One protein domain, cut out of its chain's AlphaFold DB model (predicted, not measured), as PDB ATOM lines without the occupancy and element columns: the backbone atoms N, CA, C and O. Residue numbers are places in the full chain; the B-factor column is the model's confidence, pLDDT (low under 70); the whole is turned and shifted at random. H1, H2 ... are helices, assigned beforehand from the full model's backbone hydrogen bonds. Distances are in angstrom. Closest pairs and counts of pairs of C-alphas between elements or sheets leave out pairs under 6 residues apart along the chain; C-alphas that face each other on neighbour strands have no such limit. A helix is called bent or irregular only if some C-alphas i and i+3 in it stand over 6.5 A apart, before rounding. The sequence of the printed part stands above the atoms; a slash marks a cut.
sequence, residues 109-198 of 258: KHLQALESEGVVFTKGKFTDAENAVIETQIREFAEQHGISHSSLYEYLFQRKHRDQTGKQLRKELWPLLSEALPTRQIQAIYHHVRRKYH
ATOM      1  N   LYS A 109     -48.413  15.066   2.983       85.69
ATOM      2  CA  LYS A 109     -48.772  13.703   2.550       85.69
ATOM      3  C   LYS A 109     -47.555  12.904   2.063       85.69
ATOM      4  O   LYS A 109     -47.436  11.725   2.377       85.69
ATOM      5  N   HIS A 110     -46.637  13.536   1.325       83.06
ATOM      6  CA  HIS A 110     -45.396  12.880   0.902       83.06
ATOM      7  C   HIS A 110     -44.476  12.564   2.082       83.06
ATOM      8  O   HIS A 110     -43.845  11.513   2.079       83.06
ATOM      9  N   LEU A 111     -44.393  13.449   3.079       84.38
ATOM     10  CA  LEU A 111     -43.594  13.198   4.277       84.38
ATOM     11  C   LEU A 111     -44.135  12.007   5.071       84.38
ATOM     12  O   LEU A 111     -43.356  11.143   5.451       84.38
ATOM     13  N   GLN A 112     -45.457  11.920   5.243       85.94
ATOM     14  CA  GLN A 112     -46.106  10.781   5.903       85.94
ATOM     15  C   GLN A 112     -45.863   9.464   5.154       85.94
ATOM     16  O   GLN A 112     -45.569   8.445   5.775       85.94
ATOM     17  N   ALA A 113     -45.937   9.479   3.818       86.00
ATOM     18  CA  ALA A 113     -45.629   8.305   3.003       86.00
ATOM     19  C   ALA A 113     -44.165   7.858   3.182       86.00
ATOM     20  O   ALA A 113     -43.908   6.689   3.457       86.00
ATOM     21  N   LEU A 114     -43.210   8.791   3.122       84.81
ATOM     22  CA  LEU A 114     -41.788   8.505   3.346       84.81
ATOM     23  C   LEU A 114     -41.513   7.963   4.755       84.81
ATOM     24  O   LEU A 114     -40.733   7.026   4.912       84.81
ATOM     25  N   GLU A 115     -42.185   8.508   5.766       85.81
ATOM     26  CA  GLU A 115     -42.089   8.031   7.146       85.81
ATOM     27  C   GLU A 115     -42.619   6.597   7.278       85.81
ATOM     28  O   GLU A 115     -41.972   5.762   7.911       85.81
ATOM     29  N   SER A 116     -43.720   6.264   6.592       84.56
ATOM     30  CA  SER A 116     -44.241   4.890   6.534       84.56
ATOM     31  C   SER A 116     -43.306   3.909   5.806       84.56
ATOM     32  O   SER A 116     -43.282   2.723   6.126       84.56
ATOM     33  N   GLU A 117     -42.474   4.407   4.885       84.88
ATOM     34  CA  GLU A 117     -41.405   3.654   4.212       84.88
ATOM     35  C   GLU A 117     -40.104   3.578   5.043       84.88
ATOM     36  O   GLU A 117     -39.104   3.001   4.601       84.88
ATOM     37  N   GLY A 118     -40.098   4.146   6.254       83.31
ATOM     38  CA  GLY A 118     -38.958   4.141   7.171       83.31
ATOM     39  C   GLY A 118     -37.891   5.197   6.867       83.31
ATOM     40  O   GLY A 118     -36.759   5.067   7.342       83.31
ATOM     41  N   VAL A 119     -38.222   6.224   6.077       81.19
ATOM     42  CA  VAL A 119     -37.368   7.393   5.833       81.19
ATOM     43  C   VAL A 119     -37.727   8.484   6.836       81.19
ATOM     44  O   VAL A 119     -38.822   9.039   6.807       81.19
ATOM     45  N   VAL A 120     -36.778   8.828   7.704       82.81
ATOM     46  CA  VAL A 120     -36.962   9.854   8.738       82.81
ATOM     47  C   VAL A 120     -35.992  11.006   8.496       82.81
ATOM     48  O   VAL A 120     -34.803  10.783   8.265       82.81
ATOM     49  N   PHE A 121     -36.500  12.239   8.561       85.31
ATOM     50  CA  PHE A 121     -35.692  13.457   8.479       85.31
ATOM     51  C   PHE A 121     -35.389  14.024   9.863       85.31
ATOM     52  O   PHE A 121     -36.250  14.037  10.747       85.31
ATOM     53  N   THR A 122     -34.192  14.583  10.023       88.12
ATOM     54  CA  THR A 122     -33.788  15.266  11.253       88.12
ATOM     55  C   THR A 122     -34.569  16.572  11.418       88.12
ATOM     56  O   THR A 122     -34.515  17.470  10.570       88.12
ATOM     57  N   LYS A 123     -35.270  16.707  12.548       87.06
ATOM     58  CA  LYS A 123     -36.010  17.914  12.948       87.06
ATOM     59  C   LYS A 123     -35.214  18.706  13.993       87.06
ATOM     60  O   LYS A 123     -34.370  18.152  14.689       87.06
ATOM     61  N   GLY A 124     -35.487  20.003  14.112       89.38
ATOM     62  CA  GLY A 124     -34.852  20.876  15.108       89.38
ATOM     63  C   GLY A 124     -33.670  21.687  14.573       89.38
ATOM     64  O   GLY A 124     -33.507  21.829  13.358       89.38
ATOM     65  N   LYS A 125     -32.874  22.251  15.493       91.06
ATOM     66  CA  LYS A 125     -31.778  23.189  15.193       91.06
ATOM     67  C   LYS A 125     -30.747  22.562  14.248       91.06
ATOM     68  O   LYS A 125     -30.459  21.371  14.351       91.06
ATOM     69  N   PHE A 126     -30.211  23.371  13.339       93.31
ATOM     70  CA  PHE A 126     -29.063  22.988  12.519       93.31
ATOM     71  C   PHE A 126     -27.809  22.997  13.389       93.31
ATOM     72  O   PHE A 126     -27.571  23.957  14.123       93.31
ATOM     73  N   THR A 127     -27.046  21.915  13.317       95.31
ATOM     74  CA  THR A 127     -25.766  21.764  14.011       95.31
ATOM     75  C   THR A 127     -24.689  22.618  13.351       95.31
ATOM     76  O   THR A 127     -24.799  22.987  12.180       95.31
ATOM     77  N   ASP A 128     -23.614  22.902  14.080       94.12
ATOM     78  CA  ASP A 128     -22.486  23.669  13.539       94.12
ATOM     79  C   ASP A 128     -21.799  22.946  12.376       94.12
ATOM     80  O   ASP A 128     -21.397  23.585  11.407       94.12
ATOM     81  N   ALA A 129     -21.768  21.610  12.405       94.56
ATOM     82  CA  ALA A 129     -21.292  20.804  11.283       94.56
ATOM     83  C   ALA A 129     -22.174  20.983  10.035       94.56
ATOM     84  O   ALA A 129     -21.659  21.219   8.945       94.56
ATOM     85  N   GLU A 130     -23.505  20.938  10.180       94.62
ATOM     86  CA  GLU A 130     -24.428  21.190   9.062       94.62
ATOM     87  C   GLU A 130     -24.293  22.623   8.533       94.62
ATOM     88  O   GLU A 130     -24.327  22.846   7.324       94.62
ATOM     89  N   ASN A 131     -24.097  23.595   9.427       95.25
ATOM     90  CA  ASN A 131     -23.845  24.983   9.053       95.25
ATOM     91  C   ASN A 131     -22.552  25.131   8.242       95.25
ATOM     92  O   ASN A 131     -22.568  25.808   7.218       95.25
ATOM     93  N   ALA A 132     -21.466  24.476   8.660       95.12
ATOM     94  CA  ALA A 132     -20.193  24.497   7.947       95.12
ATOM     95  C   ALA A 132     -20.307  23.868   6.547       95.12
ATOM     96  O   ALA A 132     -19.751  24.400   5.583       95.12
ATOM     97  N   VAL A 133     -21.078  22.781   6.411       95.88
ATOM     98  CA  VAL A 133     -21.376  22.167   5.105       95.88
ATOM     99  C   VAL A 133     -22.142  23.142   4.210       95.88
ATOM    100  O   VAL A 133     -21.739  23.358   3.071       95.88
ATOM    101  N   ILE A 134     -23.200  23.780   4.721       94.44
ATOM    102  CA  ILE A 134     -23.982  24.773   3.964       94.44
ATOM    103  C   ILE A 134     -23.098  25.935   3.505       94.44
ATOM    104  O   ILE A 134     -23.151  26.323   2.341       94.44
ATOM    105  N   GLU A 135     -22.280  26.485   4.403       94.06
ATOM    106  CA  GLU A 135     -21.380  27.601   4.098       94.06
ATOM    107  C   GLU A 135     -20.358  27.240   3.022       94.06
ATOM    108  O   GLU A 135     -20.125  28.028   2.105       94.06
ATOM    109  N   THR A 136     -19.785  26.040   3.107       95.44
ATOM    110  CA  THR A 136     -18.815  25.539   2.128       95.44
ATOM    111  C   THR A 136     -19.469  25.344   0.762       95.44
ATOM    112  O   THR A 136     -18.962  25.846  -0.235       95.44
ATOM    113  N   GLN A 137     -20.641  24.707   0.712       94.88
ATOM    114  CA  GLN A 137     -21.361  24.475  -0.542       94.88
ATOM    115  C   GLN A 137     -21.822  25.776  -1.208       94.88
ATOM    116  O   GLN A 137     -21.704  25.918  -2.421       94.88
ATOM    117  N   ILE A 138     -22.309  26.755  -0.436       93.75
ATOM    118  CA  ILE A 138     -22.679  28.077  -0.967       93.75
ATOM    119  C   ILE A 138     -21.452  28.797  -1.542       93.75
ATOM    120  O   ILE A 138     -21.563  29.439  -2.587       93.75
ATOM    121  N   ARG A 139     -20.292  28.684  -0.882       93.81
ATOM    122  CA  ARG A 139     -19.032  29.280  -1.341       93.81
ATOM    123  C   ARG A 139     -18.559  28.694  -2.656       93.81
ATOM    124  O   ARG A 139     -18.367  29.431  -3.618       93.81
ATOM    125  N   GLU A 140     -18.419  27.375  -2.697       94.88
ATOM    126  CA  GLU A 140     -17.979  26.658  -3.892       94.88
ATOM    127  C   GLU A 140     -18.940  26.905  -5.057       94.88
ATOM    128  O   GLU A 140     -18.507  27.138  -6.182       94.88
ATOM    129  N   PHE A 141     -20.247  26.938  -4.788       94.69
ATOM    130  CA  PHE A 141     -21.252  27.283  -5.786       94.69
ATOM    131  C   PHE A 141     -21.062  28.710  -6.323       94.69
ATOM    132  O   PHE A 141     -21.058  28.921  -7.533       94.69
ATOM    133  N   ALA A 142     -20.856  29.703  -5.455       92.75
ATOM    134  CA  ALA A 142     -20.617  31.079  -5.892       92.75
ATOM    135  C   ALA A 142     -19.367  31.186  -6.790       92.75
ATOM    136  O   ALA A 142     -19.419  31.820  -7.846       92.75
ATOM    137  N   GLU A 143     -18.281  30.507  -6.414       94.06
ATOM    138  CA  GLU A 143     -17.032  30.451  -7.183       94.06
ATOM    139  C   GLU A 143     -17.220  29.773  -8.546       94.06
ATOM    140  O   GLU A 143     -16.789  30.314  -9.566       94.06
ATOM    141  N   GLN A 144     -17.925  28.639  -8.593       94.12
ATOM    142  CA  GLN A 144     -18.224  27.913  -9.835       94.12
ATOM    143  C   GLN A 144     -19.056  28.741 -10.819       94.12
ATOM    144  O   GLN A 144     -18.873  28.640 -12.031       94.12
ATOM    145  N   HIS A 145     -19.951  29.583 -10.303       91.06
ATOM    146  CA  HIS A 145     -20.774  30.479 -11.110       91.06
ATOM    147  C   HIS A 145     -20.119  31.844 -11.375       91.06
ATOM    148  O   HIS A 145     -20.726  32.683 -12.042       91.06
ATOM    149  N   GLY A 146     -18.892  32.075 -10.891       92.38
ATOM    150  CA  GLY A 146     -18.151  33.318 -11.108       92.38
ATOM    151  C   GLY A 146     -18.803  34.548 -10.469       92.38
ATOM    152  O   GLY A 146     -18.646  35.658 -10.976       92.38
ATOM    153  N   ILE A 147     -19.556  34.363  -9.382       91.38
ATOM    154  CA  ILE A 147     -20.263  35.436  -8.677       91.38
ATOM    155  C   ILE A 147     -19.731  35.607  -7.260       91.38
ATOM    156  O   ILE A 147     -19.280  34.668  -6.608       91.38
ATOM    157  N   SER A 148     -19.815  36.834  -6.749       90.81
ATOM    158  CA  SER A 148     -19.501  37.080  -5.347       90.81
ATOM    159  C   SER A 148     -20.558  36.451  -4.434       90.81
ATOM    160  O   SER A 148     -21.735  36.338  -4.790       90.81
ATOM    161  N   HIS A 149     -20.153  36.097  -3.215       85.19
ATOM    162  CA  HIS A 149     -21.065  35.563  -2.205       85.19
ATOM    163  C   HIS A 149     -22.192  36.553  -1.873       85.19
ATOM    164  O   HIS A 149     -23.340  36.150  -1.701       85.19
ATOM    165  N   SER A 150     -21.888  37.856  -1.826       85.88
ATOM    166  CA  SER A 150     -22.882  38.913  -1.616       85.88
ATOM    167  C   SER A 150     -23.889  38.983  -2.762       85.88
ATOM    168  O   SER A 150     -25.091  39.015  -2.510       85.88
ATOM    169  N   SER A 151     -23.423  38.907  -4.014       86.12
ATOM    170  CA  SER A 151     -24.304  38.882  -5.190       86.12
ATOM    171  C   SER A 151     -25.205  37.645  -5.193       86.12
ATOM    172  O   SER A 151     -26.380  37.739  -5.537       86.12
ATOM    173  N   LEU A 152     -24.699  36.487  -4.753       86.38
ATOM    174  CA  LEU A 152     -25.523  35.288  -4.594       86.38
ATOM    175  C   LEU A 152     -26.663  35.515  -3.590       86.38
ATOM    176  O   LEU A 152     -27.800  35.138  -3.875       86.38
ATOM    177  N   TYR A 153     -26.409  36.171  -2.454       84.88
ATOM    178  CA  TYR A 153     -27.472  36.506  -1.502       84.88
ATOM    179  C   TYR A 153     -28.509  37.450  -2.106       84.88
ATOM    180  O   TYR A 153     -29.706  37.203  -1.966       84.88
ATOM    181  N   GLU A 154     -28.088  38.467  -2.852       83.88
ATOM    182  CA  GLU A 154     -29.025  39.329  -3.573       83.88
ATOM    183  C   GLU A 154     -29.937  38.507  -4.497       83.88
ATOM    184  O   GLU A 154     -31.163  38.617  -4.418       83.88
ATOM    185  N   TYR A 155     -29.375  37.586  -5.286       82.94
ATOM    186  CA  TYR A 155     -30.164  36.685  -6.129       82.94
ATOM    187  C   TYR A 155     -31.075  35.738  -5.337       82.94
ATOM    188  O   TYR A 155     -32.135  35.345  -5.833       82.94
ATOM    189  N   LEU A 156     -30.712  35.359  -4.111       80.19
ATOM    190  CA  LEU A 156     -31.542  34.512  -3.250       80.19
ATOM    191  C   LEU A 156     -32.736  35.265  -2.645       80.19
ATOM    192  O   LEU A 156     -33.782  34.645  -2.428       80.19
ATOM    193  N   PHE A 157     -32.609  36.575  -2.398       76.81
ATOM    194  CA  PHE A 157     -33.604  37.377  -1.669       76.81
ATOM    195  C   PHE A 157     -34.439  38.333  -2.531       76.81
ATOM    196  O   PHE A 157     -35.474  38.814  -2.066       76.81
ATOM    197  N   GLN A 158     -34.061  38.593  -3.782       72.75
ATOM    198  CA  GLN A 158     -34.820  39.485  -4.662       72.75
ATOM    199  C   GLN A 158     -36.244  38.965  -4.956       72.75
ATOM    200  O   GLN A 158     -36.448  37.888  -5.518       72.75
ATOM    201  N   ARG A 159     -37.246  39.790  -4.611       58.62
ATOM    202  CA  ARG A 159     -38.692  39.508  -4.745       58.62
ATOM    203  C   ARG A 159     -39.286  39.810  -6.129       58.62
ATOM    204  O   ARG A 159     -40.466  39.539  -6.333       58.62
ATOM    205  N   LYS A 160     -38.531  40.377  -7.084       53.91
ATOM    206  CA  LYS A 160     -39.078  40.821  -8.385       53.91
ATOM    207  C   LYS A 160     -38.562  40.044  -9.599       53.91
ATOM    208  O   LYS A 160     -37.390  39.724  -9.743       53.91
ATOM    209  N   HIS A 161     -39.516  39.775 -10.484       48.78
ATOM    210  CA  HIS A 161     -39.426  39.005 -11.717       48.78
ATOM    211  C   HIS A 161     -38.615  39.756 -12.790       48.78
ATOM    212  O   HIS A 161     -39.102  40.760 -13.302       48.78
ATOM    213  N   ARG A 162     -37.421  39.257 -13.152       55.59
ATOM    214  CA  ARG A 162     -36.903  39.240 -14.544       55.59
ATOM    215  C   ARG A 162     -35.496  38.682 -14.709       55.59
ATOM    216  O   ARG A 162     -35.114  38.440 -15.849       55.59
ATOM    217  N   ASP A 163     -34.744  38.458 -13.637       70.81
ATOM    218  CA  ASP A 163     -33.414  37.889 -13.809       70.81
ATOM    219  C   ASP A 163     -33.473  36.361 -13.950       70.81
ATOM    220  O   ASP A 163     -33.747  35.608 -13.007       70.81
ATOM    221  N   GLN A 164     -33.247  35.911 -15.182       81.06
ATOM    222  CA  GLN A 164     -33.143  34.500 -15.528       81.06
ATOM    223  C   GLN A 164     -31.951  33.842 -14.813       81.06
ATOM    224  O   GLN A 164     -32.025  32.655 -14.491       81.06
ATOM    225  N   THR A 165     -30.908  34.616 -14.493       84.19
ATOM    226  CA  THR A 165     -29.705  34.161 -13.785       84.19
ATOM    227  C   THR A 165     -30.051  33.747 -12.362       84.19
ATOM    228  O   THR A 165     -29.906  32.577 -12.018       84.19
ATOM    229  N   GLY A 166     -30.645  34.639 -11.559       85.06
ATOM    230  CA  GLY A 166     -31.098  34.298 -10.206       85.06
ATOM    231  C   GLY A 166     -32.093  33.129 -10.166       85.06
ATOM    232  O   GLY A 166     -32.057  32.306  -9.249       85.06
ATOM    233  N   LYS A 167     -32.963  32.991 -11.178       85.06
ATOM    234  CA  LYS A 167     -33.855  31.823 -11.296       85.06
ATOM    235  C   LYS A 167     -33.075  30.522 -11.493       85.06
ATOM    236  O   LYS A 167     -33.420  29.526 -10.857       85.06
ATOM    237  N   GLN A 168     -32.065  30.527 -12.361       87.50
ATOM    238  CA  GLN A 168     -31.242  29.352 -12.629       87.50
ATOM    239  C   GLN A 168     -30.390  28.983 -11.411       87.50
ATOM    240  O   GLN A 168     -30.436  27.836 -10.976       87.50
ATOM    241  N   LEU A 169     -29.740  29.968 -10.783       89.50
ATOM    242  CA  LEU A 169     -28.932  29.765  -9.579       89.50
ATOM    243  C   LEU A 169     -29.745  29.109  -8.456       89.50
ATOM    244  O   LEU A 169     -29.324  28.114  -7.878       89.50
ATOM    245  N   ARG A 170     -30.968  29.591  -8.191       88.12
ATOM    246  CA  ARG A 170     -31.856  28.970  -7.190       88.12
ATOM    247  C   ARG A 170     -32.256  27.541  -7.558       88.12
ATOM    248  O   ARG A 170     -32.422  26.709  -6.672       88.12
ATOM    249  N   LYS A 171     -32.455  27.253  -8.847       88.00
ATOM    250  CA  LYS A 171     -32.857  25.921  -9.320       88.00
ATOM    251  C   LYS A 171     -31.747  24.884  -9.124       88.00
ATOM    252  O   LYS A 171     -32.071  23.716  -8.934       88.00
ATOM    253  N   GLU A 172     -30.488  25.305  -9.157       90.25
ATOM    254  CA  GLU A 172     -29.316  24.440  -8.983       90.25
ATOM    255  C   GLU A 172     -28.858  24.361  -7.520       90.25
ATOM    256  O   GLU A 172     -28.582  23.269  -7.023       90.25
ATOM    257  N   LEU A 173     -28.885  25.482  -6.791       91.38
ATOM    258  CA  LEU A 173     -28.414  25.558  -5.408       91.38
ATOM    259  C   LEU A 173     -29.214  24.670  -4.443       91.38
ATOM    260  O   LEU A 173     -28.633  23.984  -3.605       91.38
ATOM    261  N   TRP A 174     -30.551  24.688  -4.507       90.81
ATOM    262  CA  TRP A 174     -31.352  23.956  -3.515       90.81
ATOM    263  C   TRP A 174     -31.209  22.432  -3.620       90.81
ATOM    264  O   TRP A 174     -31.065  21.796  -2.574       90.81
ATOM    265  N   PRO A 175     -31.215  21.825  -4.824       89.94
ATOM    266  CA  PRO A 175     -30.855  20.420  -4.979       89.94
ATOM    267  C   PRO A 175     -29.438  20.108  -4.493       89.94
ATOM    268  O   PRO A 175     -29.277  19.132  -3.768       89.94
ATOM    269  N   LEU A 176     -28.448  20.955  -4.807       91.94
ATOM    270  CA  LEU A 176     -27.063  20.773  -4.356       91.94
ATOM    271  C   LEU A 176     -26.970  20.688  -2.823       91.94
ATOM    272  O   LEU A 176     -26.434  19.727  -2.277       91.94
ATOM    273  N   LEU A 177     -27.566  21.648  -2.110       92.12
ATOM    274  CA  LEU A 177     -27.554  21.655  -0.643       92.12
ATOM    275  C   LEU A 177     -28.292  20.457  -0.034       92.12
ATOM    276  O   LEU A 177     -27.931  19.972   1.035       92.12
ATOM    277  N   SER A 178     -29.336  19.989  -0.705       90.88
ATOM    278  CA  SER A 178     -30.127  18.836  -0.282       90.88
ATOM    279  C   SER A 178     -29.393  17.508  -0.513       90.88
ATOM    280  O   SER A 178     -29.546  16.572   0.269       90.88
ATOM    281  N   GLU A 179     -28.538  17.429  -1.536       90.62
ATOM    282  CA  GLU A 179     -27.614  16.305  -1.735       90.62
ATOM    283  C   GLU A 179     -26.476  16.317  -0.701       90.62
ATOM    284  O   GLU A 179     -26.094  15.255  -0.208       90.62
ATOM    285  N   ALA A 180     -26.000  17.500  -0.300       91.31
ATOM    286  CA  ALA A 180     -24.999  17.652   0.756       91.31
ATOM    287  C   ALA A 180     -25.543  17.352   2.170       91.31
ATOM    288  O   ALA A 180     -24.793  16.919   3.043       91.31
ATOM    289  N   LEU A 181     -26.845  17.557   2.406       91.12
ATOM    290  CA  LEU A 181     -27.522  17.293   3.681       91.12
ATOM    291  C   LEU A 181     -28.716  16.336   3.506       91.12
ATOM    292  O   LEU A 181     -29.864  16.726   3.734       91.12
ATOM    293  N   PRO A 182     -28.477  15.055   3.177       87.06
ATOM    294  CA  PRO A 182     -29.541  14.111   2.823       87.06
ATOM    295  C   PRO A 182     -30.446  13.725   4.005       87.06
ATOM    296  O   PRO A 182     -31.547  13.204   3.821       87.06
ATOM    297  N   THR A 183     -29.990  13.974   5.236       88.38
ATOM    298  CA  THR A 183     -30.757  13.770   6.474       88.38
ATOM    299  C   THR A 183     -31.741  14.906   6.750       88.38
ATOM    300  O   THR A 183     -32.640  14.760   7.583       88.38
ATOM    301  N   ARG A 184     -31.600  16.042   6.058       89.25
ATOM    302  CA  ARG A 184     -32.464  17.211   6.191       89.25
ATOM    303  C   ARG A 184     -33.378  17.328   4.985       89.25
ATOM    304  O   ARG A 184     -33.010  17.081   3.846       89.25
ATOM    305  N   GLN A 185     -34.601  17.761   5.247       88.75
ATOM    306  CA  GLN A 185     -35.544  18.072   4.187       88.75
ATOM    307  C   GLN A 185     -35.122  19.364   3.466       88.75
ATOM    308  O   GLN A 185     -34.819  20.363   4.120       88.75
ATOM    309  N   ILE A 186     -35.217  19.397   2.132       88.94
ATOM    310  CA  ILE A 186     -34.910  20.590   1.318       88.94
ATOM    311  C   ILE A 186     -35.655  21.857   1.772       88.94
ATOM    312  O   ILE A 186     -35.087  22.945   1.748       88.94
ATOM    313  N   GLN A 187     -36.904  21.734   2.243       88.62
ATOM    314  CA  GLN A 187     -37.669  22.862   2.793       88.62
ATOM    315  C   GLN A 187     -37.035  23.406   4.080       88.62
ATOM    316  O   GLN A 187     -36.923  24.619   4.250       88.62
ATOM    317  N   ALA A 188     -36.570  22.525   4.971       91.00
ATOM    318  CA  ALA A 188     -35.895  22.932   6.198       91.00
ATOM    319  C   ALA A 188     -34.584  23.668   5.890       91.00
ATOM    320  O   ALA A 188     -34.327  24.721   6.474       91.00
ATOM    321  N   ILE A 189     -33.801  23.156   4.932       91.75
ATOM    322  CA  ILE A 189     -32.567  23.793   4.451       91.75
ATOM    323  C   ILE A 189     -32.881  25.170   3.860       91.75
ATOM    324  O   ILE A 189     -32.278  26.164   4.258       91.75
ATOM    325  N   TYR A 190     -33.872  25.252   2.968       90.88
ATOM    326  CA  TYR A 190     -34.314  26.498   2.345       90.88
ATOM    327  C   TYR A 190     -34.657  27.572   3.385       90.88
ATOM    328  O   TYR A 190     -34.137  28.687   3.324       90.88
ATOM    329  N   HIS A 191     -35.498  27.244   4.369       89.56
ATOM    330  CA  HIS A 191     -35.882  28.207   5.398       89.56
ATOM    331  C   HIS A 191     -34.714  28.582   6.313       89.56
ATOM    332  O   HIS A 191     -34.614  29.739   6.721       89.56
ATOM    333  N   HIS A 192     -33.838  27.631   6.637       92.50
ATOM    334  CA  HIS A 192     -32.647  27.890   7.443       92.50
ATOM    335  C   HIS A 192     -31.698  28.869   6.753       92.50
ATOM    336  O   HIS A 192     -31.378  29.907   7.328       92.50
ATOM    337  N   VAL A 193     -31.335  28.597   5.495       91.56
ATOM    338  CA  VAL A 193     -30.473  29.463   4.676       91.56
ATOM    339  C   VAL A 193     -31.107  30.842   4.512       91.56
ATOM    340  O   VAL A 193     -30.458  31.854   4.775       91.56
ATOM    341  N   ARG A 194     -32.396  30.909   4.150       88.38
ATOM    342  CA  ARG A 194     -33.070  32.199   3.968       88.38
ATOM    343  C   ARG A 194     -33.123  33.028   5.239       88.38
ATOM    344  O   ARG A 194     -32.997  34.237   5.137       88.38
ATOM    345  N   ARG A 195     -33.301  32.417   6.412       86.75
ATOM    346  CA  ARG A 195     -33.265  33.158   7.678       86.75
ATOM    347  C   ARG A 195     -31.846  33.600   8.018       86.75
ATOM    348  O   ARG A 195     -31.631  34.780   8.262       86.75
ATOM    349  N   LYS A 196     -30.879  32.679   7.973       87.62
ATOM    350  CA  LYS A 196     -29.491  32.929   8.383       87.62
ATOM    351  C   LYS A 196     -28.834  34.060   7.591       87.62
ATOM    352  O   LYS A 196     -28.166  34.889   8.200       87.62
ATOM    353  N   TYR A 197     -29.045  34.108   6.274       86.25
ATOM    354  CA  TYR A 197     -28.385  35.077   5.390       86.25
ATOM    355  C   TYR A 197     -29.261  36.262   4.985       86.25
ATOM    356  O   TYR A 197     -28.863  37.048   4.131       86.25
ATOM    357  N   HIS A 198     -30.455  36.406   5.561       83.62
ATOM    358  CA  HIS A 198     -31.284  37.559   5.242       83.62
ATOM    359  C   HIS A 198     -30.580  38.857   5.672       83.62
ATOM    360  O   HIS A 198     -30.117  38.925   6.817       83.62
TER     361      HIS A 198
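AT A GLANCE: This is residues 109 to 198 of the 258 residues of an uncharacterized protein of Linderina pennispora (UniProt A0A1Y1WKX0). Two long helices, H2 and H4, cross at a steep tilt and run opposite ways, and a short helix, H3, bridges the last part of H2 and the first part of H4; H5 packs on the later half of H4 and folds back toward H3. These four make the body, while H1 lies off it at the far side of a long link, touches no helix, and sticks out with residues 113 to 118. The printed part has 90 residues with five named helices, in the order H1, H2, H3, H4, H5, and no named strand; its class is all helix. It is only just compact, close to loose, with a radius of gyration of the C-alphas of 14.3 A, and it spans 41 by 29 by 21 A.

HOW THE PARTS SIT: H1, residues 109 to 116, is apart from H2, residues 128 to 144, from H3, residues 149 to 157, from H4, residues 164 to 180, and from H5, residues 186 to 196. H2 touches H3 with residues 138 to 142 alone; the closest C-alphas are those of Ala 142 and His 149, 5.8 A apart, and the lines of the two helices are about perpendicular at 79 degrees. H4 is the hub, touching three helices, each with a part of its length. With residues 166 to 170 alone it touches H3, where the closest C-alphas, those of Tyr 155 and Gly 166, are 4.8 A apart and the lines are about perpendicular at 79 degrees. With residues 173 to 180 alone it touches H2, at a steep tilt of 39 degrees, opposite ways; the closest C-alphas are those of Ile 134 and Leu 177, 6.6 A apart. With residues 174 to 178 alone it touches H5, where the closest C-alphas, those of Ser 178 and Ile 186, are 5.3 A apart. H4 and H5 run opposite ways at a steep tilt of 68 degrees, only just short of about perpendicular. H5 is close to H3 but not clearly touching it: the closest C-alphas, those of Phe 157 and Arg 194, are 7.7 A apart. H2 and H5 are near each other. In H1, H2, H3 and H5 every pair of O i and N i+4 is within hydrogen-bond range; in H4 11 of 13 are.

IN THESE COORDINATES: H1 begins with C-alpha 109 at (-48.772, 13.703, 2.550) and measures 10.7 A from first to last C-alpha at residues 109 to 116. H2, residues 128 to 144, measures 24.1 A and begins with C-alpha 128 at (-22.486, 23.669, 13.539). H3, residues 149 to 157, measures 12.7 A. H4, residues 164 to 180, measures 24.8 A; it is neither bent nor irregular, but only just: C-alphas 171 and 174 are 6.3 A apart. H5, residues 186 to 196, measures 15.2 A and ends with C-alpha 196 at (-29.491, 32.929, 8.383).

THE WHOLE: The two C-alphas farthest apart are those of Ser 116 and Gly 146, 42.4 A. The first and last printed C-alphas, those of Lys 109 and His 198, are 29.7 A apart. The printed part has no cut. The link from H1 to H2 is long, with 11 residues; those from H2 to H3 and from H4 to H5 are tight, with 4 and 5 residues, and that from H3 to H4 is short, with 6. The mean pLDDT of the printed part is 87.1, and the model's confidence is low, under 70, at residues 159 to 162, which belong to the link from H3 to H4.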